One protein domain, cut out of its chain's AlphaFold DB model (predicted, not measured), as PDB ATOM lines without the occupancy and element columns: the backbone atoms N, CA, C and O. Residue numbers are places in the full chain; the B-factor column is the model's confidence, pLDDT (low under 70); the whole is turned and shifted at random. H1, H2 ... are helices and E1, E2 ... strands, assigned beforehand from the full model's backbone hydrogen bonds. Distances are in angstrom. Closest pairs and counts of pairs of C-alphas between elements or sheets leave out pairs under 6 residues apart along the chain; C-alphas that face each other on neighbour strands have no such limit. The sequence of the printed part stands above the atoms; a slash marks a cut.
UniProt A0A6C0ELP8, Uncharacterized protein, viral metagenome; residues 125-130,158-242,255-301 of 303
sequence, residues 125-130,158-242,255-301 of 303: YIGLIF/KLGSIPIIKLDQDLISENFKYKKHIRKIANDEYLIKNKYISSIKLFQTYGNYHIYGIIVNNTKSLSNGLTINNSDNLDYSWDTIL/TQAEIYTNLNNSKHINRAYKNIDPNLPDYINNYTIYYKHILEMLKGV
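This is residues 125 to 130, 158 to 242 and 255 to 301 of the 303 residues of an uncharacterized protein of viral metagenome (UniProt A0A6C0ELP8). A strongly twisted four-stranded sheet curls round helix H1 on one face; H4 packs on the opposite face, with H2 side by side with H4 and off the sheet. Strand E5 lies away from the sheet, and residues 172 to 177 stick out. The 138 printed residues hold E1 E2 H1 E3 E4 E5 H2 H3 H4 in chain order; the mixed sheet runs E2 E1 E4 E3. The class is mixed, helices and strands, with under half of the residues in named elements; the whole is compact, radius of gyration of the C-alphas 15.6 A, spanning 44 by 34 by 34 A.

E1, residues 125 to 130, is antiparallel to E2, residues 164 to 167, with N 126 and O 165 2.8 A apart, and parallel to E4, residues 209 to 216, with N 127 and O 210 2.8 A apart. E3, residues 197 to 206, forms an antiparallel hairpin with E4, with N 201 and O 213 3.0 A apart. H1, residues 178 to 188, is on the sheet; its closest C-alphas to E3 are Lys 179 and Ile 200, 6.4 A. E2, H1 and E3 make a split strand-helix-strand unit, two strands of one sheet with a helix between them in the chain and with E1 and E4 between them in the sheet, its crossover right-handed. H4, residues 291 to 299, is on the opposite face from H1, at a height over the sheet of 9.5 A. H2, residues 256 to 264, touches H4, closest C-alphas Ala 257 and Lys 299 at 4.4 A, opposite ways at a shallow tilt of 22 degrees. H3, residues 282 to 285, only grazes the sheet; E5, residues 237 to 242, pairs with no named strand. Every O i to N i+4 pair is within hydrogen-bond range in H1, H2 and H4; H3 is too short for one.

E1 begins at C-alpha 125 (341.641, 407.556, 396.719). E3 is 24.5 A long, E4 22.4 A and H1 15.2 A. H4 ends at C-alpha 299 (364.055, 397.049, 389.323).

The C-alphas of Asp 170 and Lys 267 are farthest apart, 44.8 A. Residues 131 to 157 and 243 to 254 are not printed, with C-alpha gaps of 10.3 A and 15.9 A. The links E4 to E5 and H2 to H3 are long. Mean pLDDT of the printed part is 71.9; 68 residues are under 70, among them 219 to 242 and 255 to 277.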
ATOM      1  N   TYR A 125     340.523 406.659 396.498       92.25
ATOM      2  CA  TYR A 125     341.641 407.556 396.719       92.25
ATOM      3  C   TYR A 125     342.856 407.087 395.923       92.25
ATOM      4  O   TYR A 125     343.138 405.893 395.824       92.25
ATOM      5  N   ILE A 126     343.616 408.034 395.382       93.81
ATOM      6  CA  ILE A 126     344.892 407.794 394.716       93.81
ATOM      7  C   ILE A 126     346.006 408.482 395.501       93.81
ATOM      8  O   ILE A 126     346.041 409.704 395.573       93.81
ATOM      9  N   GLY A 127     346.958 407.712 396.022       90.69
ATOM     10  CA  GLY A 127     348.211 408.231 396.575       90.69
ATOM     11  C   GLY A 127     349.285 408.345 395.490       90.69
ATOM     12  O   GLY A 127     349.487 407.391 394.740       90.69
ATOM     13  N   LEU A 128     349.998 409.469 395.399       89.50
ATOM     14  CA  LEU A 128     351.037 409.702 394.386       89.50
ATOM     15  C   LEU A 128     352.440 409.846 394.980       89.50
ATOM     16  O   LEU A 128     352.743 410.816 395.663       89.50
ATOM     17  N   ILE A 129     353.341 408.930 394.634       85.81
ATOM     18  CA  ILE A 129     354.758 408.996 395.005       85.81
ATOM     19  C   ILE A 129     355.561 409.397 393.773       85.81
ATOM     20  O   ILE A 129     355.661 408.627 392.816       85.81
ATOM     21  N   PHE A 130     356.176 410.575 393.785       84.44
ATOM     22  CA  PHE A 130     357.058 410.985 392.693       84.44
ATOM     23  C   PHE A 130     358.471 410.482 392.955       84.44
ATOM     24  O   PHE A 130     359.058 410.762 393.998       84.44
ATOM     25  N   LYS A 158     354.933 415.407 400.317       56.78
ATOM     26  CA  LYS A 158     354.561 416.694 400.909       56.78
ATOM     27  C   LYS A 158     354.625 416.599 402.444       56.78
ATOM     28  O   LYS A 158     353.939 415.718 402.919       56.78
ATOM     29  N   LEU A 159     355.395 417.390 403.218       51.56
ATOM     30  CA  LEU A 159     355.651 417.243 404.686       51.56
ATOM     31  C   LEU A 159     355.045 415.974 405.329       51.56
ATOM     32  O   LEU A 159     353.932 415.998 405.851       51.56
ATOM     33  N   GLY A 160     355.744 414.838 405.245       52.91
ATOM     34  CA  GLY A 160     355.284 413.586 405.861       52.91
ATOM     35  C   GLY A 160     353.962 413.042 405.299       52.91
ATOM     36  O   GLY A 160     353.266 412.298 405.957       52.91
ATOM     37  N   SER A 161     353.534 413.392 404.103       63.28
ATOM     38  CA  SER A 161     352.284 412.908 403.530       63.28
ATOM     39  C   SER A 161     352.451 412.737 402.031       63.28
ATOM     40  O   SER A 161     353.116 413.492 401.323       63.28
ATOM     41  N   ILE A 162     351.900 411.646 401.535       75.44
ATOM     42  CA  ILE A 162     351.857 411.398 400.104       75.44
ATOM     43  C   ILE A 162     350.656 412.193 399.604       75.44
ATOM     44  O   ILE A 162     349.612 412.116 400.250       75.44
ATOM     45  N   PRO A 163     350.764 412.948 398.499       82.56
ATOM     46  CA  PRO A 163     349.594 413.561 397.903       82.56
ATOM     47  C   PRO A 163     348.519 412.514 397.640       82.56
ATOM     48  O   PRO A 163     348.771 411.521 396.953       82.56
ATOM     49  N   ILE A 164     347.348 412.730 398.226       86.69
ATOM     50  CA  ILE A 164     346.202 411.841 398.118       86.69
ATOM     51  C   ILE A 164     345.100 412.604 397.400       86.69
ATOM     52  O   ILE A 164     344.657 413.653 397.858       86.69
ATOM     53  N   ILE A 165     344.682 412.075 396.255       90.25
ATOM     54  CA  ILE A 165     343.589 412.615 395.454       90.25
ATOM     55  C   ILE A 165     342.369 411.729 395.656       90.25
ATOM     56  O   ILE A 165     342.415 410.536 395.357       90.25
ATOM     57  N   LYS A 166     341.275 412.317 396.135       92.88
ATOM     58  CA  LYS A 166     339.963 411.673 396.124       92.88
ATOM     59  C   LYS A 166     339.443 411.626 394.685       92.88
ATOM     60  O   LYS A 166     339.449 412.642 393.992       92.88
ATOM     61  N   LEU A 167     339.022 410.453 394.232       92.75
ATOM     62  CA  LEU A 167     338.357 410.278 392.950       92.75
ATOM     63  C   LEU A 167     336.867 410.558 393.104       92.75
ATOM     64  O   LEU A 167     336.228 410.089 394.041       92.75
ATOM     65  N   ASP A 168     336.329 411.304 392.150       89.19
ATOM     66  CA  ASP A 168     334.891 411.487 392.008       89.19
ATOM     67  C   ASP A 168     334.248 410.161 391.578       89.19
ATOM     68  O   ASP A 168     334.716 409.535 390.622       89.19
ATOM     69  N   GLN A 169     333.200 409.727 392.283       84.88
ATOM     70  CA  GLN A 169     332.513 408.459 392.023       84.88
ATOM     71  C   GLN A 169     331.974 408.397 390.589       84.88
ATOM     72  O   GLN A 169     332.082 407.356 389.940       84.88
ATOM     73  N   ASP A 170     331.534 409.533 390.042       84.69
ATOM     74  CA  ASP A 170     331.030 409.635 388.667       84.69
ATOM     75  C   ASP A 170     332.113 409.338 387.612       84.69
ATOM     76  O   ASP A 170     331.820 408.967 386.471       84.69
ATOM     77  N   LEU A 171     333.393 409.483 387.974       82.06
ATOM     78  CA  LEU A 171     334.515 409.161 387.093       82.06
ATOM     79  C   LEU A 171     334.858 407.666 387.111       82.06
ATOM     80  O   LEU A 171     335.455 407.167 386.147       82.06
ATOM     81  N   ILE A 172     334.499 406.949 388.176       85.50
ATOM     82  CA  ILE A 172     334.867 405.549 388.401       85.50
ATOM     83  C   ILE A 172     333.841 404.648 387.713       85.50
ATOM     84  O   ILE A 172     332.973 404.034 388.319       85.50
ATOM     85  N   SER A 173     333.960 404.558 386.393       85.88
ATOM     86  CA  SER A 173     333.317 403.490 385.621       85.88
ATOM     87  C   SER A 173     334.209 402.245 385.575       85.88
ATOM     88  O   SER A 173     335.424 402.342 385.765       85.88
ATOM     89  N   GLU A 174     333.648 401.086 385.201       79.44
ATOM     90  CA  GLU A 174     334.404 399.836 384.958       79.44
ATOM     91  C   GLU A 174     335.608 400.024 384.009       79.44
ATOM     92  O   GLU A 174     336.574 399.265 384.039       79.44
ATOM     93  N   ASN A 175     335.583 401.073 383.180       88.31
ATOM     94  CA  ASN A 175     336.617 401.392 382.201       88.31
ATOM     95  C   ASN A 175     337.543 402.548 382.623       88.31
ATOM     96  O   ASN A 175     338.235 403.134 381.775       88.31
ATOM     97  N   PHE A 176     337.575 402.905 383.911       92.25
ATOM     98  CA  PHE A 176     338.404 403.999 384.401       92.25
ATOM     99  C   PHE A 176     339.902 403.723 384.200       92.25
ATOM    100  O   PHE A 176     340.481 402.739 384.662       92.25
ATOM    101  N   LYS A 177     340.577 404.636 383.495       95.06
ATOM    102  CA  LYS A 177     342.001 404.504 383.155       95.06
ATOM    103  C   LYS A 177     342.867 405.265 384.152       95.06
ATOM    104  O   LYS A 177     343.376 406.337 383.815       95.06
ATOM    105  N   TYR A 178     343.119 404.671 385.319       94.44
ATOM    106  CA  TYR A 178     343.957 405.234 386.391       94.44
ATOM    107  C   TYR A 178     345.232 405.916 385.878       94.44
ATOM    108  O   TYR A 178     345.441 407.104 386.097       94.44
ATOM    109  N   LYS A 179     346.057 405.217 385.087       95.56
ATOM    110  CA  LYS A 179     347.315 405.785 384.561       95.56
ATOM    111  C   LYS A 179     347.105 407.028 383.688       95.56
ATOM    112  O   LYS A 179     347.957 407.910 383.682       95.56
ATOM    113  N   LYS A 180     346.005 407.105 382.929       96.31
ATOM    114  CA  LYS A 180     345.673 408.278 382.104       96.31
ATOM    115  C   LYS A 180     345.257 409.451 382.990       96.31
ATOM    116  O   LYS A 180     345.697 410.568 382.743       96.31
ATOM    117  N   HIS A 181     344.452 409.183 384.016       95.75
ATOM    118  CA  HIS A 181     344.025 410.186 384.984       95.75
ATOM    119  C   HIS A 181     345.210 410.730 385.795       95.75
ATOM    120  O   HIS A 181     345.416 411.936 385.845       95.75
ATOM    121  N   ILE A 182     346.087 409.850 386.287       95.19
ATOM    122  CA  ILE A 182     347.313 410.228 387.005       95.19
ATOM    123  C   ILE A 182     348.231 411.101 386.139       95.19
ATOM    124  O   ILE A 182     348.795 412.071 386.630       95.19
ATOM    125  N   ARG A 183     348.368 410.811 384.835       94.88
ATOM    126  CA  ARG A 183     349.118 411.684 383.909       94.88
ATOM    127  C   ARG A 183     348.517 413.082 383.804       94.88
ATOM    128  O   ARG A 183     349.271 414.041 383.682       94.88
ATOM    129  N   LYS A 184     347.185 413.182 383.821       94.69
ATOM    130  CA  LYS A 184     346.472 414.459 383.798       94.69
ATOM    131  C   LYS A 184     346.733 415.237 385.089       94.69
ATOM    132  O   LYS A 184     347.234 416.345 384.994       94.69
ATOM    133  N   ILE A 185     346.541 414.618 386.257       91.31
ATOM    134  CA  ILE A 185     346.866 415.216 387.568       91.31
ATOM    135  C   ILE A 185     348.322 415.702 387.600       91.31
ATOM    136  O   ILE A 185     348.595 416.861 387.893       91.31
ATOM    137  N   ALA A 186     349.271 414.838 387.222       88.12
ATOM    138  CA  ALA A 186     350.690 415.185 387.177       88.12
ATOM    139  C   ALA A 186     350.975 416.394 386.267       88.12
ATOM    140  O   ALA A 186     351.891 417.167 386.544       88.12
ATOM    141  N   ASN A 187     350.213 416.567 385.184       88.62
ATOM    142  CA  ASN A 187     350.369 417.698 384.282       88.62
ATOM    143  C   ASN A 187     349.700 418.975 384.795       88.62
ATOM    144  O   ASN A 187     350.329 420.028 384.727       88.62
ATOM    145  N   ASP A 188     348.468 418.865 385.281       86.56
ATOM    146  CA  ASP A 188     347.616 419.996 385.638       86.56
ATOM    147  C   ASP A 188     348.021 420.584 387.000       86.56
ATOM    148  O   ASP A 188     348.179 421.795 387.121       86.56
ATOM    149  N   GLU A 189     348.262 419.734 388.003       84.81
ATOM    150  CA  GLU A 189     348.557 420.163 389.380       84.81
ATOM    151  C   GLU A 189     350.058 420.316 389.643       84.81
ATOM    152  O   GLU A 189     350.486 421.233 390.341       84.81
ATOM    153  N   TYR A 190     350.877 419.438 389.056       80.75
ATOM    154  CA  TYR A 190     352.323 419.390 389.320       80.75
ATOM    155  C   TYR A 190     353.176 419.904 388.155       80.75
ATOM    156  O   TYR A 190     354.405 419.894 388.235       80.75
ATOM    157  N   LEU A 191     352.551 420.340 387.052       83.56
ATOM    158  CA  LEU A 191     353.224 420.884 385.863       83.56
ATOM    159  C   LEU A 191     354.233 419.915 385.206       83.56
ATOM    160  O   LEU A 191     355.087 420.307 384.397       83.56
ATOM    161  N   ILE A 192     354.108 418.612 385.476       84.19
ATOM    162  CA  ILE A 192     354.961 417.566 384.913       84.19
ATOM    163  C   ILE A 192     354.413 417.174 383.542       84.19
ATOM    164  O   ILE A 192     353.385 416.517 383.396       84.19
ATOM    165  N   LYS A 193     355.118 417.569 382.479       87.94
ATOM    166  CA  LYS A 193     354.738 417.184 381.109       87.94
ATOM    167  C   LYS A 193     354.856 415.672 380.916       87.94
ATOM    168  O   LYS A 193     355.846 415.071 381.323       87.94
ATOM    169  N   ASN A 194     353.930 415.085 380.156       91.31
ATOM    170  CA  ASN A 194     353.890 413.642 379.871       91.31
ATOM    171  C   ASN A 194     355.211 413.045 379.372       91.31
ATOM    172  O   ASN A 194     355.557 411.933 379.759       91.31
ATOM    173  N   LYS A 195     355.969 413.790 378.556       90.44
ATOM    174  CA  LYS A 195     357.283 413.362 378.042       90.44
ATOM    175  C   LYS A 195     358.341 413.143 379.132       90.44
ATOM    176  O   LYS A 195     359.371 412.533 378.865       90.44
ATOM    177  N   TYR A 196     358.106 413.684 380.325       88.81
ATOM    178  CA  TYR A 196     358.988 413.543 381.476       88.81
ATOM    179  C   TYR A 196     358.591 412.398 382.405       88.81
ATOM    180  O   TYR A 196     359.382 412.007 383.258       88.81
ATOM    181  N   ILE A 197     357.392 411.838 382.229       89.94
ATOM    182  CA  ILE A 197     356.905 410.685 382.982       89.94
ATOM    183  C   ILE A 197     357.321 409.425 382.227       89.94
ATOM    184  O   ILE A 197     356.687 409.048 381.235       89.94
ATOM    185  N   SER A 198     358.368 408.772 382.723       89.62
ATOM    186  CA  SER A 198     358.885 407.520 382.174       89.62
ATOM    187  C   SER A 198     357.881 406.390 382.368       89.62
ATOM    188  O   SER A 198     357.540 405.686 381.424       89.62
ATOM    189  N   SER A 199     357.370 406.225 383.590       90.69
ATOM    190  CA  SER A 199     356.376 405.197 383.890       90.69
ATOM    191  C   SER A 199     355.509 405.567 385.093       90.69
ATOM    192  O   SER A 199     355.861 406.425 385.899       90.69
ATOM    193  N   ILE A 200     354.341 404.927 385.167       93.56
ATOM    194  CA  ILE A 200     353.416 404.991 386.300       93.56
ATOM    195  C   ILE A 200     353.110 403.553 386.691       93.56
ATOM    196  O   ILE A 200     352.633 402.767 385.856       93.56
ATOM    197  N   LYS A 201     353.393 403.212 387.942       91.94
ATOM    198  CA  LYS A 201     353.267 401.854 388.468       91.94
ATOM    199  C   LYS A 201     352.393 401.866 389.711       91.94
ATOM    200  O   LYS A 201     352.567 402.726 390.566       91.94
ATOM    201  N   LEU A 202     351.440 400.939 389.772       92.62
ATOM    202  CA  LEU A 202     350.683 400.694 390.995       92.62
ATOM    203  C   LEU A 202     351.648 400.065 391.999       92.62
ATOM    204  O   LEU A 202     352.335 399.102 391.670       92.62
ATOM    205  N   PHE A 203     351.718 400.659 393.177       83.00
ATOM    206  CA  PHE A 203     352.575 400.241 394.269       83.00
ATOM    207  C   PHE A 203     351.834 399.281 395.192       83.00
ATOM    208  O   PHE A 203     352.262 398.151 395.396       83.00
ATOM    209  N   GLN A 204     350.695 399.726 395.717       84.94
ATOM    210  CA  GLN A 204     349.864 398.934 396.610       84.94
ATOM    211  C   GLN A 204     348.414 399.402 396.513       84.94
ATOM    212  O   GLN A 204     348.140 400.538 396.128       84.94
ATOM    213  N   THR A 205     347.493 398.503 396.835       89.75
ATOM    214  CA  THR A 205     346.074 398.809 397.023       89.75
ATOM    215  C   THR A 205     345.674 398.388 398.428       89.75
ATOM    216  O   THR A 205     346.108 397.336 398.900       89.75
ATOM    217  N   TYR A 206     344.882 399.221 399.089       84.94
ATOM    218  CA  TYR A 206     344.291 398.954 400.391       84.94
ATOM    219  C   TYR A 206     342.831 399.417 400.359       84.94
ATOM    220  O   TYR A 206     342.561 400.617 400.400       84.94
ATOM    221  N   GLY A 207     341.896 398.477 400.197       88.00
ATOM    222  CA  GLY A 207     340.498 398.806 399.896       88.00
ATOM    223  C   GLY A 207     340.393 399.701 398.656       88.00
ATOM    224  O   GLY A 207     341.006 399.406 397.628       88.00
ATOM    225  N   ASN A 208     339.703 400.834 398.796       89.38
ATOM    226  CA  ASN A 208     339.510 401.836 397.740       89.38
ATOM    227  C   ASN A 208     340.683 402.836 397.613       89.38
ATOM    228  O   ASN A 208     340.597 403.826 396.886       89.38
ATOM    229  N   TYR A 209     341.790 402.617 398.331       90.25
ATOM    230  CA  TYR A 209     342.983 403.460 398.271       90.25
ATOM    231  C   TYR A 209     344.091 402.807 397.437       90.25
ATOM    232  O   TYR A 209     344.633 401.758 397.790       90.25
ATOM    233  N   HIS A 210     344.464 403.454 396.333       92.50
ATOM    234  CA  HIS A 210     345.467 402.977 395.385       92.50
ATOM    235  C   HIS A 210     346.692 403.885 395.373       92.50
ATOM    236  O   HIS A 210     346.610 405.071 395.070       92.50
ATOM    237  N   ILE A 211     347.867 403.329 395.629       89.19
ATOM    238  CA  ILE A 211     349.112 404.096 395.682       89.19
ATOM    239  C   ILE A 211     349.884 403.863 394.398       89.19
ATOM    240  O   ILE A 211     350.126 402.720 394.021       89.19
ATOM    241  N   TYR A 212     350.311 404.933 393.738       93.12
ATOM    242  CA  TYR A 212     351.058 404.881 392.492       93.12
ATOM    243  C   TYR A 212     352.409 405.582 392.607       93.12
ATOM    244  O   TYR A 212     352.513 406.704 393.092       93.12
ATOM    245  N   GLY A 213     353.444 404.935 392.076       90.50
ATOM    246  CA  GLY A 213     354.744 405.540 391.819       90.50
ATOM    247  C   GLY A 213     354.792 406.175 390.429       90.50
ATOM    248  O   GLY A 213     354.541 405.498 389.425       90.50
ATOM    249  N   ILE A 214     355.143 407.459 390.356       90.12
ATOM    250  CA  ILE A 214     355.367 408.220 389.123       90.12
ATOM    251  C   ILE A 214     356.874 408.395 388.941       90.12
ATOM    252  O   ILE A 214     357.512 409.177 389.645       90.12
ATOM    253  N   ILE A 215     357.447 407.680 387.975       88.62
ATOM    254  CA  ILE A 215     358.884 407.712 387.701       88.62
ATOM    255  C   ILE A 215     359.170 408.781 386.649       88.62
ATOM    256  O   ILE A 215     358.702 408.678 385.509       88.62
ATOM    257  N   VAL A 216     359.960 409.789 387.018       86.81
ATOM    258  CA  VAL A 216     360.293 410.927 386.151       86.81
ATOM    259  C   VAL A 216     361.749 410.902 385.688       86.81
ATOM    260  O   VAL A 216     362.654 410.552 386.443       86.81
ATOM    261  N   ASN A 217     361.983 411.279 384.428       80.50
ATOM    262  CA  ASN A 217     363.296 411.189 383.773       80.50
ATOM    263  C   ASN A 217     364.032 412.537 383.624       80.50
ATOM    264  O   ASN A 217     365.166 412.558 383.146       80.50
ATOM    265  N   ASN A 218     363.413 413.668 383.987       70.25
ATOM    266  CA  ASN A 218     363.979 414.996 383.761       70.25
ATOM    267  C   ASN A 218     364.075 415.806 385.054       70.25
ATOM    268  O   ASN A 218     363.120 415.946 385.809       70.25
ATOM    269  N   THR A 219     365.249 416.389 385.267       60.81
ATOM    270  CA  THR A 219     365.569 417.228 386.423       60.81
ATOM    271  C   THR A 219     364.829 418.567 386.377       60.81
ATOM    272  O   THR A 219     364.404 419.080 387.406       60.81
ATOM    273  N   LYS A 220     364.605 419.095 385.166       61.44
ATOM    274  CA  LYS A 220     363.984 420.397 384.913       61.44
ATOM    275  C   LYS A 220     362.462 420.380 385.007       61.44
ATOM    276  O   LYS A 220     361.832 421.419 385.171       61.44
ATOM    277  N   SER A 221     361.839 419.209 384.864       57.34
ATOM    278  CA  SER A 221     360.377 419.105 384.932       57.34
ATOM    279  C   SER A 221     359.841 419.278 386.343       57.34
ATOM    280  O   SER A 221     358.708 419.707 386.496       57.34
ATOM    281  N   LEU A 222     360.669 418.989 387.345       57.56
ATOM    282  CA  LEU A 222     360.388 419.290 388.745       57.56
ATOM    283  C   LEU A 222     360.881 420.688 389.155       57.56
ATOM    284  O   LEU A 222     360.682 421.083 390.292       57.56
ATOM    285  N   SER A 223     361.556 421.433 388.267       50.72
ATOM    286  CA  SER A 223     362.120 422.754 388.584       50.72
ATOM    287  C   SER A 223     361.366 423.930 387.958       50.72
ATOM    288  O   SER A 223     361.633 425.067 388.320       50.72
ATOM    289  N   ASN A 224     360.454 423.699 387.006       42.97
ATOM    290  CA  ASN A 224     359.816 424.761 386.210       42.97
ATOM    291  C   ASN A 224     358.417 425.182 386.707       42.97
ATOM    292  O   ASN A 224     357.575 425.579 385.906       42.97
ATOM    293  N   GLY A 225     358.175 425.131 388.016       42.75
ATOM    294  CA  GLY A 225     356.951 425.688 388.604       42.75
ATOM    295  C   GLY A 225     356.997 425.791 390.120       42.75
ATOM    296  O   GLY A 225     356.605 426.804 390.675       42.75
ATOM    297  N   LEU A 226     357.574 424.790 390.770       41.06
ATOM    298  CA  LEU A 226     357.915 424.779 392.182       41.06
ATOM    299  C   LEU A 226     359.167 423.923 392.247       41.06
ATOM    300  O   LEU A 226     359.091 422.699 392.211       41.06
ATOM    301  N   THR A 227     360.348 424.533 392.231       41.06
ATOM    302  CA  THR A 227     361.511 423.827 392.759       41.06
ATOM    303  C   THR A 227     361.100 423.324 394.130       41.06
ATOM    304  O   THR A 227     360.866 424.129 395.020       41.06
ATOM    305  N   ILE A 228     361.056 422.009 394.305       44.28
ATOM    306  CA  ILE A 228     360.841 421.375 395.613       44.28
ATOM    307  C   ILE A 228     361.930 421.817 396.624       44.28
ATOM    308  O   ILE A 228     361.810 421.626 397.823       44.28
ATOM    309  N   ASN A 229     362.977 422.493 396.137       38.59
ATOM    310  CA  ASN A 229     364.024 423.122 396.933       38.59
ATOM    311  C   ASN A 229     363.866 424.644 397.148       38.59
ATOM    312  O   ASN A 229     364.706 425.207 397.831       38.59
ATOM    313  N   ASN A 230     362.897 425.329 396.527       38.97
ATOM    314  CA  ASN A 230     362.874 426.803 396.451       38.97
ATOM    315  C   ASN A 230     361.455 427.410 396.478       38.97
ATOM    316  O   ASN A 230     361.238 428.502 395.956       38.97
ATOM    317  N   SER A 231     360.467 426.712 397.038       39.75
ATOM    318  CA  SER A 231     359.260 427.377 397.528       39.75
ATOM    319  C   SER A 231     359.411 427.571 399.022       39.75
ATOM    320  O   SER A 231     359.296 426.605 399.771       39.75
ATOM    321  N   ASP A 232     359.618 428.819 399.436       42.50
ATOM    322  CA  ASP A 232     359.726 429.278 400.828       42.50
ATOM    323  C   ASP A 232     358.480 428.990 401.692       42.50
ATOM    324  O   ASP A 232     358.296 429.615 402.727       42.50
ATOM    325  N   ASN A 233     357.592 428.074 401.291       44.41
ATOM    326  CA  ASN A 233     356.428 427.716 402.093       44.41
ATOM    327  C   ASN A 233     355.847 426.311 401.918       44.41
ATOM    328  O   ASN A 233     354.906 426.005 402.639       44.41
ATOM    329  N   LEU A 234     356.342 425.439 401.031       41.41
ATOM    330  CA  LEU A 234     355.760 424.095 400.899       41.41
ATOM    331  C   LEU A 234     356.810 423.053 400.479       41.41
ATOM    332  O   LEU A 234     357.210 422.977 399.322       41.41
ATOM    333  N   ASP A 235     357.169 422.232 401.466       46.53
ATOM    334  CA  ASP A 235     357.292 420.778 401.365       46.53
ATOM    335  C   ASP A 235     358.548 420.128 400.756       46.53
ATOM    336  O   ASP A 235     358.800 420.131 399.556       46.53
ATOM    337  N   TYR A 236     359.294 419.478 401.652       50.84
ATOM    338  CA  TYR A 236     360.602 418.849 401.467       50.84
ATOM    339  C   TYR A 236     360.676 417.723 400.418       50.84
ATOM    340  O   TYR A 236     359.756 416.935 400.213       50.84
ATOM    341  N   SER A 237     361.871 417.550 399.847       49.50
ATOM    342  CA  SER A 237     362.299 416.332 399.152       49.50
ATOM    343  C   SER A 237     362.885 415.312 400.130       49.50
ATOM    344  O   SER A 237     363.784 415.661 400.898       49.50
ATOM    345  N   TRP A 238     362.492 414.038 400.042       50.56
ATOM    346  CA  TRP A 238     363.274 412.972 400.661       50.56
ATOM    347  C   TRP A 238     364.390 412.551 399.703       50.56
ATOM    348  O   TRP A 238     364.183 411.822 398.728       50.56
ATOM    349  N   ASP A 239     365.599 413.032 399.980       54.12
ATOM    350  CA  ASP A 239     366.814 412.564 399.322       54.12
ATOM    351  C   ASP A 239     367.198 411.211 399.918       54.12
ATOM    352  O   ASP A 239     367.915 411.120 400.914       54.12
ATOM    353  N   THR A 240     366.685 410.137 399.324       54.28
ATOM    354  CA  THR A 240     367.041 408.786 399.737       54.28
ATOM    355  C   THR A 240     368.154 408.248 398.859       54.28
ATOM    356  O   THR A 240     367.956 407.668 397.795       54.28
ATOM    357  N   ILE A 241     369.336 408.354 399.461       51.78
ATOM    358  CA  ILE A 241     370.520 407.548 399.206       51.78
ATOM    359  C   ILE A 241     371.416 408.098 398.089       51.78
ATOM    360  O   ILE A 241     371.047 408.167 396.921       51.78
ATOM    361  N   LEU A 242     372.617 408.512 398.504       49.59
ATOM    362  CA  LEU A 242     373.814 408.623 397.677       49.59
ATOM    363  C   LEU A 242     374.565 407.300 397.846       49.59
ATOM    364  O   LEU A 242     375.247 407.114 398.850       49.59
ATOM    365  N   THR A 255     373.980 397.530 386.417       66.44
ATOM    366  CA  THR A 255     372.686 398.007 385.933       66.44
ATOM    367  C   THR A 255     371.905 398.641 387.080       66.44
ATOM    368  O   THR A 255     372.173 398.425 388.270       66.44
ATOM    369  N   GLN A 256     370.902 399.444 386.737       58.38
ATOM    370  CA  GLN A 256     370.023 400.029 387.740       58.38
ATOM    371  C   GLN A 256     369.300 398.926 388.542       58.38
ATOM    372  O   GLN A 256     369.158 399.045 389.761       58.38
ATOM    373  N   ALA A 257     368.929 397.815 387.897       63.91
ATOM    374  CA  ALA A 257     368.387 396.639 388.574       63.91
ATOM    375  C   ALA A 257     369.378 395.965 389.551       63.91
ATOM    376  O   ALA A 257     368.976 395.564 390.653       63.91
ATOM    377  N   GLU A 258     370.662 395.859 389.197       64.62
ATOM    378  CA  GLU A 258     371.708 395.297 390.071       64.62
ATOM    379  C   GLU A 258     371.933 396.170 391.312       64.62
ATOM    380  O   GLU A 258     371.971 395.663 392.437       64.62
ATOM    381  N   ILE A 259     371.980 397.492 391.123       62.41
ATOM    382  CA  ILE A 259     372.057 398.488 392.201       62.41
ATOM    383  C   ILE A 259     370.921 398.279 393.214       62.41
ATOM    384  O   ILE A 259     371.168 398.105 394.410       62.41
ATOM    385  N   TYR A 260     369.673 398.219 392.745       62.31
ATOM    386  CA  TYR A 260     368.521 398.030 393.629       62.31
ATOM    387  C   TYR A 260     368.472 396.651 394.287       62.31
ATOM    388  O   TYR A 260     367.871 396.487 395.350       62.31
ATOM    389  N   THR A 261     369.080 395.634 393.675       66.81
ATOM    390  CA  THR A 261     369.166 394.298 394.277       66.81
ATOM    391  C   THR A 261     370.090 394.289 395.477       66.81
ATOM    392  O   THR A 261     369.705 393.764 396.520       66.81
ATOM    393  N   ASN A 262     371.228 394.967 395.376       63.38
ATOM    394  CA  ASN A 262     372.148 395.123 396.497       63.38
ATOM    395  C   ASN A 262     371.522 395.933 397.644       63.38
ATOM    396  O   ASN A 262     371.668 395.557 398.805       63.38
ATOM    397  N   LEU A 263     370.757 396.984 397.330       59.78
ATOM    398  CA  LEU A 263     370.066 397.794 398.338       59.78
ATOM    399  C   LEU A 263     369.008 397.017 399.120       59.78
ATOM    400  O   LEU A 263     368.938 397.154 400.340       59.78
ATOM    401  N   ASN A 264     368.230 396.166 398.444       62.28
ATOM    402  CA  ASN A 264     367.208 395.344 399.099       62.28
ATOM    403  C   ASN A 264     367.791 394.389 400.157       62.28
ATOM    404  O   ASN A 264     367.094 393.966 401.075       62.28
ATOM    405  N   ASN A 265     369.073 394.050 400.009       63.56
ATOM    406  CA  ASN A 265     369.804 393.164 400.908       63.56
ATOM    407  C   ASN A 265     370.529 393.932 402.030       63.56
ATOM    408  O   ASN A 265     371.044 393.311 402.961       63.56
ATOM    409  N   SER A 266     370.589 395.266 401.961       58.03
ATOM    410  CA  SER A 266     371.209 396.104 402.989       58.03
ATOM    411  C   SER A 266     370.242 396.357 404.154       58.03
ATOM    412  O   SER A 266     369.045 396.562 403.956       58.03
ATOM    413  N   LYS A 267     370.747 396.358 405.394       52.75
ATOM    414  CA  LYS A 267     369.938 396.543 406.618       52.75
ATOM    415  C   LYS A 267     369.546 398.005 406.895       52.75
ATOM    416  O   LYS A 267     368.956 398.293 407.933       52.75
ATOM    417  N   HIS A 268     369.858 398.936 405.995       48.88
ATOM    418  CA  HIS A 268     369.572 400.359 406.168       48.88
ATOM    419  C   HIS A 268     368.197 400.697 405.579       48.88
ATOM    420  O   HIS A 268     368.093 401.222 404.474       48.88
ATOM    421  N   ILE A 269     367.124 400.364 406.301       49.97
ATOM    422  CA  ILE A 269     365.758 400.722 405.902       49.97
ATOM    423  C   ILE A 269     365.199 401.720 406.913       49.97
ATOM    424  O   ILE A 269     364.766 401.342 407.998       49.97
ATOM    425  N   ASN A 270     365.176 402.994 406.529       54.09
ATOM    426  CA  ASN A 270     364.405 404.007 407.243       54.09
ATOM    427  C   ASN A 270     362.936 403.930 406.801       54.09
ATOM    428  O   ASN A 270     362.634 403.785 405.613       54.09
ATOM    429  N   ARG A 271     362.016 404.013 407.768       50.25
ATOM    430  CA  ARG A 271     360.578 404.174 407.514       50.25
ATOM    431  C   ARG A 271     360.313 405.613 407.064       50.25
ATOM    432  O   ARG A 271     360.943 406.537 407.575       50.25
ATOM    433  N   ALA A 272     359.381 405.808 406.136       50.19
ATOM    434  CA  ALA A 272     358.839 407.136 405.874       50.19
ATOM    435  C   ALA A 272     357.811 407.451 406.972       50.19
ATOM    436  O   ALA A 272     356.807 406.746 407.087       50.19
ATOM    437  N   TYR A 273     358.084 408.456 407.806       44.31
ATOM    438  CA  TYR A 273     357.152 408.911 408.841       44.31
ATOM    439  C   TYR A 273     356.097 409.834 408.244       44.31
ATOM    440  O   TYR A 273     356.404 410.619 407.339       44.31
ATOM    441  N   LYS A 274     354.865 409.722 408.759       52.09
ATOM    442  CA  LYS A 274     353.734 410.528 408.312       52.09
ATOM    443  C   LYS A 274     353.397 411.692 409.249       52.09
ATOM    444  O   LYS A 274     353.500 411.545 410.461       52.09
ATOM    445  N   ASN A 275     352.923 412.793 408.666       52.00
ATOM    446  CA  ASN A 275     352.056 413.774 409.313       52.00
ATOM    447  C   ASN A 275     350.598 413.335 409.111       52.00
ATOM    448  O   ASN A 275     350.235 412.863 408.032       52.00
ATOM    449  N   ILE A 276     349.785 413.464 410.157       57.41
ATOM    450  CA  ILE A 276     348.372 413.068 410.171       57.41
ATOM    451  C   ILE A 276     347.540 414.185 409.524       57.41
ATOM    452  O   ILE A 276     347.663 415.339 409.936       57.41
ATOM    453  N   ASP A 277     346.697 413.859 408.536       67.00
ATOM    454  CA  ASP A 277     345.699 414.790 407.986       67.00
ATOM    455  C   ASP A 277     344.319 414.428 408.552       67.00
ATOM    456  O   ASP A 277     343.788 413.366 408.215       67.00
ATOM    457  N   PRO A 278     343.706 415.275 409.395       71.62
ATOM    458  CA  PRO A 278     342.430 414.961 410.034       71.62
ATOM    459  C   PRO A 278     341.260 414.824 409.046       71.62
ATOM    460  O   PRO A 278     340.202 414.343 409.436       71.62
ATOM    461  N   ASN A 279     341.421 415.233 407.782       77.31
ATOM    462  CA  ASN A 279     340.382 415.100 406.754       77.31
ATOM    463  C   ASN A 279     340.455 413.775 405.983       77.31
ATOM    464  O   ASN A 279     339.589 413.498 405.151       77.31
ATOM    465  N   LEU A 280     341.501 412.973 406.202       75.31
ATOM    466  CA  LEU A 280     341.636 411.664 405.581       75.31
ATOM    467  C   LEU A 280     341.060 410.570 406.487       75.31
ATOM    468  O   LEU A 280     341.203 410.654 407.705       75.31
ATOM    469  N   PRO A 281     340.472 409.506 405.909       76.94
ATOM    470  CA  PRO A 281     340.072 408.338 406.680       76.94
ATOM    471  C   PRO A 281     341.225 407.755 407.510       76.94
ATOM    472  O   PRO A 281     342.365 407.679 407.038       76.94
ATOM    473  N   ASP A 282     340.920 407.263 408.712       74.06
ATOM    474  CA  ASP A 282     341.908 406.729 409.661       74.06
ATOM    475  C   ASP A 282     342.794 405.639 409.056       74.06
ATOM    476  O   ASP A 282     344.004 405.594 409.290       74.06
ATOM    477  N   TYR A 283     342.219 404.787 408.207       73.31
ATOM    478  CA  TYR A 283     342.974 403.732 407.537       73.31
ATOM    479  C   TYR A 283     344.037 404.280 406.568       73.31
ATOM    480  O   TYR A 283     345.065 403.639 406.354       73.31
ATOM    481  N   ILE A 284     343.835 405.477 406.005       68.44
ATOM    482  CA  ILE A 284     344.826 406.169 405.171       68.44
ATOM    483  C   ILE A 284     345.879 406.843 406.055       68.44
ATOM    484  O   ILE A 284     347.075 406.773 405.744       68.44
ATOM    485  N   ASN A 285     345.466 407.461 407.165       68.19
ATOM    486  CA  ASN A 285     346.371 408.115 408.114       68.19
ATOM    487  C   ASN A 285     347.349 407.128 408.771       68.19
ATOM    488  O   ASN A 285     348.544 407.410 408.842       68.19
ATOM    489  N   ASN A 286     346.885 405.929 409.128       64.38
ATOM    490  CA  ASN A 286     347.699 404.895 409.781       64.38
ATOM    491  C   ASN A 286     348.553 404.056 408.811       64.38
ATOM    492  O   ASN A 286     349.341 403.200 409.222       64.38
ATOM    493  N   TYR A 287     348.428 404.285 407.503       65.56
ATOM    494  CA  TYR A 287     349.105 403.469 406.504       65.56
ATOM    495  C   TYR A 287     350.585 403.858 406.307       65.56
ATOM    496  O   TYR A 287     350.898 405.008 405.975       65.56
ATOM    497  N   THR A 288     351.485 402.872 406.421       66.44
ATOM    498  CA  THR A 288     352.951 403.020 406.293       66.44
ATOM    499  C   THR A 288     353.481 402.434 404.982       66.44
ATOM    500  O   THR A 288     353.124 401.320 404.602       66.44
ATOM    501  N   ILE A 289     354.407 403.145 404.324       62.06
ATOM    502  CA  ILE A 289     355.105 402.658 403.125       62.06
ATOM    503  C   ILE A 289     356.506 402.161 403.459       62.06
ATOM    504  O   ILE A 289     357.345 402.900 403.975       62.06
ATOM    505  N   TYR A 290     356.780 400.915 403.079       68.75
ATOM    506  CA  TYR A 290     358.097 400.309 403.216       68.75
ATOM    507  C   TYR A 290     358.987 400.644 402.020       68.75
ATOM    508  O   TYR A 290     358.659 400.338 400.873       68.75
ATOM    509  N   TYR A 291     360.165 401.206 402.296       65.25
ATOM    510  CA  TYR A 291     361.150 401.568 401.272       65.25
ATOM    511  C   TYR A 291     361.570 400.382 400.383       65.25
ATOM    512  O   TYR A 291     361.734 400.532 399.175       65.25
ATOM    513  N   LYS A 292     361.659 399.174 400.956       69.38
ATOM    514  CA  LYS A 292     361.949 397.923 400.234       69.38
ATOM    515  C   LYS A 292     361.045 397.705 399.012       69.38
ATOM    516  O   LYS A 292     361.543 397.399 397.931       69.38
ATOM    517  N   HIS A 293     359.743 397.938 399.150       68.62
ATOM    518  CA  HIS A 293     358.802 397.788 398.038       68.62
ATOM    519  C   HIS A 293     359.063 398.820 396.925       68.62
ATOM    520  O   HIS A 293     358.852 398.539 395.744       68.62
ATOM    521  N   ILE A 294     359.553 400.020 397.272       68.56
ATOM    522  CA  ILE A 294     359.868 401.066 396.286       68.56
ATOM    523  C   ILE A 294     361.042 400.602 395.418       68.56
ATOM    524  O   ILE A 294     360.993 400.724 394.193       68.56
ATOM    525  N   LEU A 295     362.066 400.001 396.031       69.06
ATOM    526  CA  LEU A 295     363.216 399.446 395.316       69.06
ATOM    527  C   LEU A 295     362.820 398.316 394.358       69.06
ATOM    528  O   LEU A 295     363.277 398.291 393.215       69.06
ATOM    529  N   GLU A 296     361.959 397.394 394.791       70.38
ATOM    530  CA  GLU A 296     361.484 396.279 393.959       70.38
ATOM    531  C   GLU A 296     360.769 396.768 392.694       70.38
ATOM    532  O   GLU A 296     361.021 396.272 391.594       70.38
ATOM    533  N   MET A 297     359.956 397.819 392.811       67.62
ATOM    534  CA  MET A 297     359.282 398.438 391.672       67.62
ATOM    535  C   MET A 297     360.264 399.056 390.665       67.62
ATOM    536  O   MET A 297     360.047 398.973 389.445       67.62
ATOM    537  N   LEU A 298     361.319 399.700 391.169       64.75
ATOM    538  CA  LEU A 298     362.317 400.365 390.338       64.75
ATOM    539  C   LEU A 298     363.200 399.367 389.571       64.75
ATOM    540  O   LEU A 298     363.631 399.694 388.468       64.75
ATOM    541  N   LYS A 299     363.382 398.133 390.070       67.75
ATOM    542  CA  LYS A 299     364.055 397.049 389.323       67.75
ATOM    543  C   LYS A 299     363.352 396.717 388.008       67.75
ATOM    544  O   LYS A 299     364.001 396.523 386.992       67.75
ATOM    545  N   GLY A 300     362.020 396.681 388.006       59.66
ATOM    546  CA  GLY A 300     361.241 396.286 386.826       59.66
ATOM    547  C   GLY A 300     361.004 397.400 385.798       59.66
ATOM    548  O   GLY A 300     360.013 397.331 385.077       59.66
ATOM    549  N   VAL A 301     361.740 398.518 385.831       54.91
ATOM    550  CA  VAL A 301     361.572 399.650 384.882       54.91
ATOM    551  C   VAL A 301     362.450 399.477 383.634       54.91
ATOM    552  O   VAL A 301     362.304 400.237 382.686       54.91
TER     553      VAL A 301